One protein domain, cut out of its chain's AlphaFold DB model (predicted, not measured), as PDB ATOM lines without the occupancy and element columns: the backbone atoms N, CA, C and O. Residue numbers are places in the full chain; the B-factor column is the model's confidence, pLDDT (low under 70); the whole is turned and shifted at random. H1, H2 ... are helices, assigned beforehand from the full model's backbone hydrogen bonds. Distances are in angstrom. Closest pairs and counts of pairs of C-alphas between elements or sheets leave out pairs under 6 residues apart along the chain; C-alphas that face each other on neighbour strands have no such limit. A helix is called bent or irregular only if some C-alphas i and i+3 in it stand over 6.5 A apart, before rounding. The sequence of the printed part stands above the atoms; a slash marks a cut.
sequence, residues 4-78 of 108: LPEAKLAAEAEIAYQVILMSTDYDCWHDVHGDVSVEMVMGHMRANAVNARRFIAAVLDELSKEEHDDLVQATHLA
ATOM      1  N   LEU A   4     -15.895 -19.871 -58.457       96.00
ATOM      2  CA  LEU A   4     -16.041 -20.929 -59.450       96.00
ATOM      3  C   LEU A   4     -14.650 -21.308 -59.970       96.00
ATOM      4  O   LEU A   4     -13.884 -20.402 -60.305       96.00
ATOM      5  N   PRO A   5     -14.323 -22.611 -60.071       96.69
ATOM      6  CA  PRO A   5     -15.212 -23.775 -59.935       96.69
ATOM      7  C   PRO A   5     -15.382 -24.326 -58.505       96.69
ATOM      8  O   PRO A   5     -16.102 -25.308 -58.346       96.69
ATOM      9  N   GLU A   6     -14.762 -23.728 -57.485       98.06
ATOM     10  CA  GLU A   6     -14.725 -24.254 -56.108       98.06
ATOM     11  C   GLU A   6     -16.110 -24.631 -55.554       98.06
ATOM     12  O   GLU A   6     -16.317 -25.772 -55.146       98.06
ATOM     13  N   ALA A   7     -17.091 -23.728 -55.644       97.00
ATOM     14  CA  ALA A   7     -18.448 -23.974 -55.156       97.00
ATOM     15  C   ALA A   7     -19.145 -25.138 -55.881       97.00
ATOM     16  O   ALA A   7     -19.916 -25.881 -55.277       97.00
ATOM     17  N   LYS A   8     -18.865 -25.327 -57.180       96.00
ATOM     18  CA  LYS A   8     -19.411 -26.466 -57.930       96.00
ATOM     19  C   LYS A   8     -18.789 -27.765 -57.448       96.00
ATOM     20  O   LYS A   8     -19.524 -28.703 -57.189       96.00
ATOM     21  N   LEU A   9     -17.466 -27.802 -57.297       95.44
ATOM     22  CA  LEU A   9     -16.754 -28.993 -56.837       95.44
ATOM     23  C   LEU A   9     -17.185 -29.402 -55.422       95.44
ATOM     24  O   LEU A   9     -17.394 -30.586 -55.186       95.44
ATOM     25  N   ALA A  10     -17.389 -28.440 -54.517       95.44
ATOM     26  CA  ALA A  10     -17.907 -28.716 -53.178       95.44
ATOM     27  C   ALA A  10     -19.322 -29.314 -53.218       95.44
ATOM     28  O   ALA A  10     -19.581 -30.315 -52.556       95.44
ATOM     29  N   ALA A  11     -20.206 -28.771 -54.063       93.25
ATOM     30  CA  ALA A  11     -21.539 -29.332 -54.268       93.25
ATOM     31  C   ALA A  11     -21.494 -30.739 -54.891       93.25
ATOM     32  O   ALA A  11     -22.264 -31.609 -54.495       93.25
ATOM     33  N   GLU A  12     -20.589 -30.992 -55.845       93.06
ATOM     34  CA  GLU A  12     -20.406 -32.336 -56.401       93.06
ATOM     35  C   GLU A  12     -19.924 -33.332 -55.345       93.06
ATOM     36  O   GLU A  12     -20.345 -34.483 -55.391       93.06
ATOM     37  N   ALA A  13     -19.081 -32.882 -54.415       92.75
ATOM     38  CA  ALA A  13     -18.516 -33.654 -53.313       92.75
ATOM     39  C   ALA A  13     -19.438 -33.783 -52.085       92.75
ATOM     40  O   ALA A  13     -19.013 -34.362 -51.092       92.75
ATOM     41  N   GLU A  14     -20.662 -33.241 -52.132       93.69
ATOM     42  CA  GLU A  14     -21.608 -33.213 -50.998       93.69
ATOM     43  C   GLU A  14     -21.049 -32.501 -49.745       93.69
ATOM     44  O   GLU A  14     -21.410 -32.821 -48.619       93.69
ATOM     45  N   ILE A  15     -20.184 -31.500 -49.938       93.56
ATOM     46  CA  ILE A  15     -19.581 -30.704 -48.860       93.56
ATOM     47  C   ILE A  15     -20.416 -29.441 -48.622       93.56
ATOM     48  O   ILE A  15     -20.709 -28.696 -49.563       93.56
ATOM     49  N   ALA A  16     -20.732 -29.147 -47.356       94.88
ATOM     50  CA  ALA A  16     -21.305 -27.862 -46.964       94.88
ATOM     51  C   ALA A  16     -20.333 -26.727 -47.325       94.88
ATOM     52  O   ALA A  16     -19.229 -26.633 -46.789       94.88
ATOM     53  N   TYR A  17     -20.744 -25.858 -48.247       95.81
ATOM     54  CA  TYR A  17     -19.921 -24.759 -48.743       95.81
ATOM     55  C   TYR A  17     -20.613 -23.423 -48.516       95.81
ATOM     56  O   TYR A  17     -21.736 -23.206 -48.970       95.81
ATOM     57  N   GLN A  18     -19.902 -22.497 -47.878       94.06
ATOM     58  CA  GLN A  18     -20.339 -21.119 -47.713       94.06
ATOM     59  C   GLN A  18     -19.189 -20.169 -48.034       94.06
ATOM     60  O   GLN A  18     -18.076 -20.318 -47.534       94.06
ATOM     61  N   VAL A  19     -19.480 -19.157 -48.851       94.06
ATOM     62  CA  VAL A  19     -18.523 -18.102 -49.192       94.06
ATOM     63  C   VAL A  19     -18.732 -16.880 -48.300       94.06
ATOM     64  O   VAL A  19     -19.867 -16.476 -48.042       94.06
ATOM     65  N   ILE A  20     -17.628 -16.274 -47.862       92.44
ATOM     66  CA  ILE A  20     -17.606 -14.974 -47.186       92.44
ATOM     67  C   ILE A  20     -16.997 -13.969 -48.162       92.44
ATOM     68  O   ILE A  20     -15.802 -14.009 -48.450       92.44
ATOM     69  N   LEU A  21     -17.836 -13.087 -48.704       92.06
ATOM     70  CA  LEU A  21     -17.429 -12.090 -49.691       92.06
ATOM     71  C   LEU A  21     -17.124 -10.766 -48.994       92.06
ATOM     72  O   LEU A  21     -17.986 -10.185 -48.340       92.06
ATOM     73  N   MET A  22     -15.894 -10.283 -49.153       90.50
ATOM     74  CA  MET A  22     -15.449  -9.007 -48.598       90.50
ATOM     75  C   MET A  22     -15.143  -8.050 -49.742       90.50
ATOM     76  O   MET A  22     -14.249  -8.318 -50.543       90.50
ATOM     77  N   SER A  23     -15.883  -6.945 -49.819       88.44
ATOM     78  CA  SER A  23     -15.627  -5.900 -50.813       88.44
ATOM     79  C   SER A  23     -14.265  -5.250 -50.551       88.44
ATOM     80  O   SER A  23     -13.942  -4.889 -49.415       88.44
ATOM     81  N   THR A  24     -13.446  -5.149 -51.596       84.75
ATOM     82  CA  THR A  24     -12.139  -4.473 -51.579       84.75
ATOM     83  C   THR A  24     -12.163  -3.142 -52.311       84.75
ATOM     84  O   THR A  24     -11.348  -2.275 -52.016       84.75
ATOM     85  N   ASP A  25     -13.084  -2.968 -53.247       83.38
ATOM     86  CA  ASP A  25     -13.206  -1.810 -54.122       83.38
ATOM     87  C   ASP A  25     -14.563  -1.881 -54.847       83.38
ATOM     88  O   ASP A  25     -15.338  -2.828 -54.661       83.38
ATOM     89  N   TYR A  26     -14.860  -0.850 -55.636       86.00
ATOM     90  CA  TYR A  26     -16.091  -0.724 -56.415       86.00
ATOM     91  C   TYR A  26     -15.911  -1.148 -57.875       86.00
ATOM     92  O   TYR A  26     -16.707  -0.734 -58.715       86.00
ATOM     93  N   ASP A  27     -14.900  -1.961 -58.195       85.25
ATOM     94  CA  ASP A  27     -14.551  -2.274 -59.583       85.25
ATOM     95  C   ASP A  27     -14.388  -0.968 -60.405       85.25
ATOM     96  O   ASP A  27     -14.068   0.086 -59.847       85.25
ATOM     97  N   CYS A  28     -14.594  -0.995 -61.722       83.12
ATOM     98  CA  CYS A  28     -14.432   0.183 -62.580       83.12
ATOM     99  C   CYS A  28     -15.720   0.976 -62.868       83.12
ATOM    100  O   CYS A  28     -15.683   1.902 -63.672       83.12
ATOM    101  N   TRP A  29     -16.862   0.640 -62.256       85.50
ATOM    102  CA  TRP A  29     -18.141   1.304 -62.571       85.50
ATOM    103  C   TRP A  29     -18.393   2.594 -61.774       85.50
ATOM    104  O   TRP A  29     -19.325   3.333 -62.087       85.50
ATOM    105  N   HIS A  30     -17.616   2.849 -60.718       80.06
ATOM    106  CA  HIS A  30     -17.865   3.948 -59.788       80.06
ATOM    107  C   HIS A  30     -16.944   5.154 -60.040       80.06
ATOM    108  O   HIS A  30     -15.870   5.279 -59.451       80.06
ATOM    109  N   ASP A  31     -17.423   6.092 -60.858       72.19
ATOM    110  CA  ASP A  31     -16.661   7.248 -61.366       72.19
ATOM    111  C   ASP A  31     -16.200   8.264 -60.295       72.19
ATOM    112  O   ASP A  31     -15.375   9.135 -60.568       72.19
ATOM    113  N   VAL A  32     -16.722   8.194 -59.063       67.38
ATOM    114  CA  VAL A  32     -16.490   9.217 -58.020       67.38
ATOM    115  C   VAL A  32     -15.189   8.987 -57.233       67.38
ATOM    116  O   VAL A  32     -14.689   9.911 -56.592       67.38
ATOM    117  N   HIS A  33     -14.616   7.777 -57.259       60.28
ATOM    118  CA  HIS A  33     -13.486   7.408 -56.387       60.28
ATOM    119  C   HIS A  33     -12.123   7.263 -57.083       60.28
ATOM    120  O   HIS A  33     -11.139   6.960 -56.409       60.28
ATOM    121  N   GLY A  34     -12.032   7.592 -58.376       62.56
ATOM    122  CA  GLY A  34     -10.816   7.396 -59.170       62.56
ATOM    123  C   GLY A  34     -10.542   5.916 -59.462       62.56
ATOM    124  O   GLY A  34     -11.167   5.034 -58.876       62.56
ATOM    125  N   ASP A  35      -9.623   5.645 -60.389       65.62
ATOM    126  CA  ASP A  35      -9.293   4.275 -60.794       65.62
ATOM    127  C   ASP A  35      -8.790   3.432 -59.611       65.62
ATOM    128  O   ASP A  35      -8.014   3.893 -58.765       65.62
ATOM    129  N   VAL A  36      -9.200   2.161 -59.576       64.69
ATOM    130  CA  VAL A  36      -8.759   1.191 -58.568       64.69
ATOM    131  C   VAL A  36      -7.239   1.028 -58.640       64.69
ATOM    132  O   VAL A  36      -6.689   0.569 -59.641       64.69
ATOM    133  N   SER A  37      -6.542   1.378 -57.556       77.25
ATOM    134  CA  SER A  37      -5.092   1.212 -57.444       77.25
ATOM    135  C   SER A  37      -4.725  -0.023 -56.620       77.25
ATOM    136  O   SER A  37      -5.415  -0.400 -55.671       77.25
ATOM    137  N   VAL A  38      -3.585  -0.640 -56.944       78.50
ATOM    138  CA  VAL A  38      -3.068  -1.811 -56.209       78.50
ATOM    139  C   VAL A  38      -2.866  -1.495 -54.724       78.50
ATOM    140  O   VAL A  38      -3.137  -2.333 -53.867       78.50
ATOM    141  N   GLU A  39      -2.415  -0.284 -54.401       82.12
ATOM    142  CA  GLU A  39      -2.178   0.135 -53.019       82.12
ATOM    143  C   GLU A  39      -3.477   0.203 -52.206       82.12
ATOM    144  O   GLU A  39      -3.522  -0.309 -51.084       82.12
ATOM    145  N   MET A  40      -4.549   0.748 -52.792       80.00
ATOM    146  CA  MET A  40      -5.873   0.802 -52.165       80.00
ATOM    147  C   MET A  40      -6.408  -0.607 -51.887       80.00
ATOM    148  O   MET A  40      -6.794  -0.909 -50.755       80.00
ATOM    149  N   VAL A  41      -6.353  -1.491 -52.889       78.81
ATOM    150  CA  VAL A  41      -6.795  -2.887 -52.756       78.81
ATOM    151  C   VAL A  41      -6.013  -3.593 -51.649       78.81
ATOM    152  O   VAL A  41      -6.611  -4.205 -50.765       78.81
ATOM    153  N   MET A  42      -4.685  -3.455 -51.618       82.50
ATOM    154  CA  MET A  42      -3.846  -4.079 -50.589       82.50
ATOM    155  C   MET A  42      -4.129  -3.529 -49.182       82.50
ATOM    156  O   MET A  42      -4.093  -4.288 -48.207       82.50
ATOM    157  N   GLY A  43      -4.432  -2.234 -49.058       84.69
ATOM    158  CA  GLY A  43      -4.858  -1.612 -47.803       84.69
ATOM    159  C   GLY A  43      -6.167  -2.210 -47.280       84.69
ATOM    160  O   GLY A  43      -6.217  -2.691 -46.143       84.69
ATOM    161  N   HIS A  44      -7.197  -2.262 -48.128       84.94
ATOM    162  CA  HIS A  44      -8.486  -2.858 -47.778       84.94
ATOM    163  C   HIS A  44      -8.374  -4.362 -47.509       84.94
ATOM    164  O   HIS A  44      -8.949  -4.842 -46.538       84.94
ATOM    165  N   MET A  45      -7.563  -5.104 -48.269       84.62
ATOM    166  CA  MET A  45      -7.318  -6.530 -48.023       84.62
ATOM    167  C   MET A  45      -6.741  -6.795 -46.629       84.62
ATOM    168  O   MET A  45      -7.162  -7.746 -45.973       84.62
ATOM    169  N   ARG A  46      -5.816  -5.959 -46.136       87.94
ATOM    170  CA  ARG A  46      -5.270  -6.101 -44.772       87.94
ATOM    171  C   ARG A  46      -6.340  -5.868 -43.704       87.94
ATOM    172  O   ARG A  46      -6.421  -6.650 -42.758       87.94
ATOM    173  N   ALA A  47      -7.163  -4.830 -43.859       88.75
ATOM    174  CA  ALA A  47      -8.267  -4.556 -42.937       88.75
ATOM    175  C   ALA A  47      -9.316  -5.683 -42.966       88.75
ATOM    176  O   ALA A  47      -9.710  -6.206 -41.919       88.75
ATOM    177  N   ASN A  48      -9.687  -6.126 -44.168       91.25
ATOM    178  CA  ASN A  48     -10.606  -7.234 -44.399       91.25
ATOM    179  C   ASN A  48     -10.080  -8.538 -43.796       91.25
ATOM    180  O   ASN A  48     -10.846  -9.252 -43.163       91.25
ATOM    181  N   ALA A  49      -8.778  -8.822 -43.878       90.25
ATOM    182  CA  ALA A  49      -8.197 -10.017 -43.268       90.25
ATOM    183  C   ALA A  49      -8.364 -10.043 -41.737       90.25
ATOM    184  O   ALA A  49      -8.655 -11.094 -41.165       90.25
ATOM    185  N   VAL A  50      -8.219  -8.902 -41.053       93.50
ATOM    186  CA  VAL A  50      -8.445  -8.824 -39.598       93.50
ATOM    187  C   VAL A  50      -9.917  -9.066 -39.264       93.50
ATOM    188  O   VAL A  50     -10.217  -9.841 -38.351       93.50
ATOM    189  N   ASN A  51     -10.830  -8.451 -40.019       93.19
ATOM    190  CA  ASN A  51     -12.269  -8.635 -39.833       93.19
ATOM    191  C   ASN A  51     -12.700 -10.076 -40.126       93.19
ATOM    192  O   ASN A  51     -13.428 -10.660 -39.327       93.19
ATOM    193  N   ALA A  52     -12.177 -10.681 -41.196       93.50
ATOM    194  CA  ALA A  52     -12.426 -12.071 -41.560       93.50
ATOM    195  C   ALA A  52     -12.055 -13.021 -40.426       93.50
ATOM    196  O   ALA A  52     -12.846 -13.883 -40.073       93.50
ATOM    197  N   ARG A  53     -10.879 -12.847 -39.808       93.62
ATOM    198  CA  ARG A  53     -10.440 -13.719 -38.706       93.62
ATOM    199  C   ARG A  53     -11.378 -13.644 -37.504       93.62
ATOM    200  O   ARG A  53     -11.685 -14.675 -36.919       93.62
ATOM    201  N   ARG A  54     -11.840 -12.440 -37.151       95.81
ATOM    202  CA  ARG A  54     -12.803 -12.242 -36.053       95.81
ATOM    203  C   ARG A  54     -14.160 -12.854 -36.382       95.81
ATOM    204  O   ARG A  54     -14.738 -13.530 -35.542       95.81
ATOM    205  N   PHE A  55     -14.635 -12.633 -37.604       95.81
ATOM    206  CA  PHE A  55     -15.901 -13.176 -38.078       95.81
ATOM    207  C   PHE A  55     -15.875 -14.707 -38.123       95.81
ATOM    208  O   PHE A  55     -16.757 -15.341 -37.563       95.81
ATOM    209  N   ILE A  56     -14.835 -15.301 -38.716       95.75
ATOM    210  CA  ILE A  56     -14.674 -16.757 -38.805       95.75
ATOM    211  C   ILE A  56     -14.614 -17.377 -37.409       95.75
ATOM    212  O   ILE A  56     -15.264 -18.389 -37.195       95.75
ATOM    213  N   ALA A  57     -13.899 -16.773 -36.454       96.56
ATOM    214  CA  ALA A  57     -13.877 -17.276 -35.079       96.56
ATOM    215  C   ALA A  57     -15.288 -17.325 -34.467       96.56
ATOM    216  O   ALA A  57     -15.698 -18.372 -33.985       96.56
ATOM    217  N   ALA A  58     -16.060 -16.238 -34.580       96.81
ATOM    218  CA  ALA A  58     -17.430 -16.196 -34.067       96.81
ATOM    219  C   ALA A  58     -18.371 -17.189 -34.778       96.81
ATOM    220  O   ALA A  58     -19.233 -17.789 -34.143       96.81
ATOM    221  N   VAL A  59     -18.202 -17.382 -36.090       96.12
ATOM    222  CA  VAL A  59     -18.965 -18.380 -36.854       96.12
ATOM    223  C   VAL A  59     -18.598 -19.797 -36.426       96.12
ATOM    224  O   VAL A  59     -19.489 -20.624 -36.281       96.12
ATOM    225  N   LEU A  60     -17.315 -20.090 -36.207       95.62
ATOM    226  CA  LEU A  60     -16.874 -21.405 -35.743       95.62
ATOM    227  C   LEU A  60     -17.368 -21.701 -34.324       95.62
ATOM    228  O   LEU A  60     -17.792 -22.824 -34.076       95.62
ATOM    229  N   ASP A  61     -17.373 -20.711 -33.426       97.06
ATOM    230  CA  ASP A  61     -17.951 -20.859 -32.084       97.06
ATOM    231  C   ASP A  61     -19.431 -21.263 -32.171       97.06
ATOM    232  O   ASP A  61     -19.871 -22.171 -31.465       97.06
ATOM    233  N   GLU A  62     -20.189 -20.649 -33.084       96.81
ATOM    234  CA  GLU A  62     -21.594 -20.984 -33.312       96.81
ATOM    235  C   GLU A  62     -21.767 -22.371 -33.948       96.81
ATOM    236  O   GLU A  62     -22.486 -23.204 -33.406       96.81
ATOM    237  N   LEU A  63     -21.070 -22.651 -35.053       96.19
ATOM    238  CA  LEU A  63     -21.172 -23.918 -35.790       96.19
ATOM    239  C   LEU A  63     -20.645 -25.128 -35.010       96.19
ATOM    240  O   LEU A  63     -20.960 -26.257 -35.368       96.19
ATOM    241  N   SER A  64     -19.851 -24.916 -33.960       96.06
ATOM    242  CA  SER A  64     -19.356 -25.996 -33.097       96.06
ATOM    243  C   SER A  64     -20.415 -26.566 -32.147       96.06
ATOM    244  O   SER A  64     -20.175 -27.596 -31.513       96.06
ATOM    245  N   LYS A  65     -21.574 -25.910 -32.018       97.81
ATOM    246  CA  LYS A  65     -22.677 -26.401 -31.189       97.81
ATOM    247  C   LYS A  65     -23.312 -27.636 -31.822       97.81
ATOM    248  O   LYS A  65     -23.553 -27.666 -33.024       97.81
ATOM    249  N   GLU A  66     -23.673 -28.607 -30.984       96.25
ATOM    250  CA  GLU A  66     -24.259 -29.887 -31.418       96.25
ATOM    251  C   GLU A  66     -25.525 -29.723 -32.277       96.25
ATOM    252  O   GLU A  66     -25.774 -30.532 -33.164       96.25
ATOM    253  N   GLU A  67     -26.309 -28.661 -32.065       96.69
ATOM    254  CA  GLU A  67     -27.524 -28.391 -32.849       96.69
ATOM    255  C   GLU A  67     -27.259 -28.140 -34.346       96.69
ATOM    256  O   GLU A  67     -28.175 -28.280 -35.156       96.69
ATOM    257  N   HIS A  68     -26.018 -27.806 -34.722       96.25
ATOM    258  CA  HIS A  68     -25.610 -27.557 -36.108       96.25
ATOM    259  C   HIS A  68     -24.818 -28.716 -36.730       96.25
ATOM    260  O   HIS A  68     -24.369 -28.583 -37.868       96.25
ATOM    261  N   ASP A  69     -24.650 -29.851 -36.041       95.19
ATOM    262  CA  ASP A  69     -23.795 -30.949 -36.520       95.19
ATOM    263  C   ASP A  69     -24.256 -31.487 -37.889       95.19
ATOM    264  O   ASP A  69     -23.460 -31.592 -38.820       95.19
ATOM    265  N   ASP A  70     -25.567 -31.675 -38.079       95.06
ATOM    266  CA  ASP A  70     -26.156 -32.086 -39.366       95.06
ATOM    267  C   ASP A  70     -25.856 -31.109 -40.518       95.06
ATOM    268  O   ASP A  70     -25.688 -31.503 -41.680       95.06
ATOM    269  N   LEU A  71     -25.794 -29.811 -40.208       94.12
ATOM    270  CA  LEU A  71     -25.473 -28.774 -41.182       94.12
ATOM    271  C   LEU A  71     -23.987 -28.834 -41.553       94.12
ATOM    272  O   LEU A  71     -23.659 -28.834 -42.739       94.12
ATOM    273  N   VAL A  72     -23.105 -28.903 -40.550       94.94
ATOM    274  CA  VAL A  72     -21.642 -28.907 -40.722       94.94
ATOM    275  C   VAL A  72     -21.167 -30.171 -41.432       94.94
ATOM    276  O   VAL A  72     -20.344 -30.086 -42.343       94.94
ATOM    277  N   GLN A  73     -21.721 -31.327 -41.070       93.94
ATOM    278  CA  GLN A  73     -21.429 -32.615 -41.705       93.94
ATOM    279  C   GLN A  73     -22.147 -32.797 -43.048       93.94
ATOM    280  O   GLN A  73     -21.970 -33.825 -43.697       93.94
ATOM    281  N   ALA A  74     -22.968 -31.826 -43.467       95.19
ATOM    282  CA  ALA A  74     -23.740 -31.888 -44.702       95.19
ATOM    283  C   ALA A  74     -24.595 -33.165 -44.841       95.19
ATOM    284  O   ALA A  74     -24.811 -33.653 -45.950       95.19
ATOM    285  N   THR A  75     -25.137 -33.704 -43.742       94.06
ATOM    286  CA  THR A  75     -25.903 -34.970 -43.764       94.06
ATOM    287  C   THR A  75     -27.125 -34.889 -44.681       94.06
ATOM    288  O   THR A  75     -27.483 -35.857 -45.348       94.06
ATOM    289  N   HIS A  76     -27.713 -33.700 -44.803       92.12
ATOM    290  CA  HIS A  76     -28.812 -33.383 -45.714       92.12
ATOM    291  C   HIS A  76     -28.452 -33.453 -47.215       92.12
ATOM    292  O   HIS A  76     -29.355 -33.482 -48.051       92.12
ATOM    293  N   LEU A  77     -27.162 -33.472 -47.570       92.38
ATOM    294  CA  LEU A  77     -26.674 -33.634 -48.946       92.38
ATOM    295  C   LEU A  77     -26.273 -35.079 -49.262       92.38
ATOM    296  O   LEU A  77     -26.080 -35.402 -50.437       92.38
ATOM    297  N   ALA A  78     -26.179 -35.943 -48.247       91.88
ATOM    298  CA  ALA A  78     -25.713 -37.311 -48.403       91.88
ATOM    299  C   ALA A  78     -26.562 -38.078 -49.430       91.88
ATOM    300  O   ALA A  78     -27.771 -38.272 -49.287       91.88
TER     301      ALA A  78
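Overview. This is residues 4 to 78 of the 108 residues of the protein "S-methyl-5'-thioadenosine phosphorylase" of Fonsecaea nubica (UniProt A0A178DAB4). One long, kinked helix, H2, runs along one side of an elongated, open model, and a long stretch with no named element, residues 13 to 37, runs back along the model between the short helix H1 and H2 before looping round to the start of H2. H3, a short helix, makes a corner with H2 at its far end, and no helix touches another. The printed part has 75 residues with three named helices, in the order H1, H2, H3, and no named strand; its class is all helix. It is only just extended, close to loose, with a radius of gyration of the C-alphas of 17.1 A, and its C-alphas span 48 by 27 by 17 A.

Along the chain. Begin with the longest helix, H2, residues 38 to 63: find C-alpha 38 at (-3.068, -1.811, -56.209), and from there the helix runs 35.1 A to C-alpha 63 at (-21.172, -23.918, -35.790). Near residue 50 you will find a kink of 28 degrees. Two residues later comes H3, residues 66 to 72, which is 9.7 A from first to last C-alpha; it is irregular, with C-alphas 67 and 70 lying 7.6 A apart. Then go back to the first printed residue, Leu 4, with its C-alpha at (-16.041, -20.929, -59.450), where H1 begins; it holds residues 4 to 12.

Arrangement. Start at H2 and look to H3: they are close but not clearly touching, and their closest C-alphas are those of Leu 63 and Val 72, 7.0 A apart. They run opposite ways at a steep tilt of 50 degrees, and H3's line is a rough one. H1 is apart from H2 and also from H3. Residues 57 to 62, which belong to H2, stand free. In the backbone of H2 every O i to N i+4 pair is within hydrogen-bond range. In H1 4 of 5 such pairs are within range, and in H3 1 of 3, beside 3 of 4 O i to N i+3 pairs.

Size, cuts and confidence. The two C-alphas farthest apart are those of Val 32 and Ala 78, at 48.4 A, while the first and last printed C-alphas, of Leu 4 and Ala 78, are 22.0 A apart. The printed part has no cut. The link from H1 to H2 is long, with 25 residues; the link from H2 to H3 is tight. The mean pLDDT of the printed part is 89.5; look at residues 32 to 36 for the five printed residues under 70.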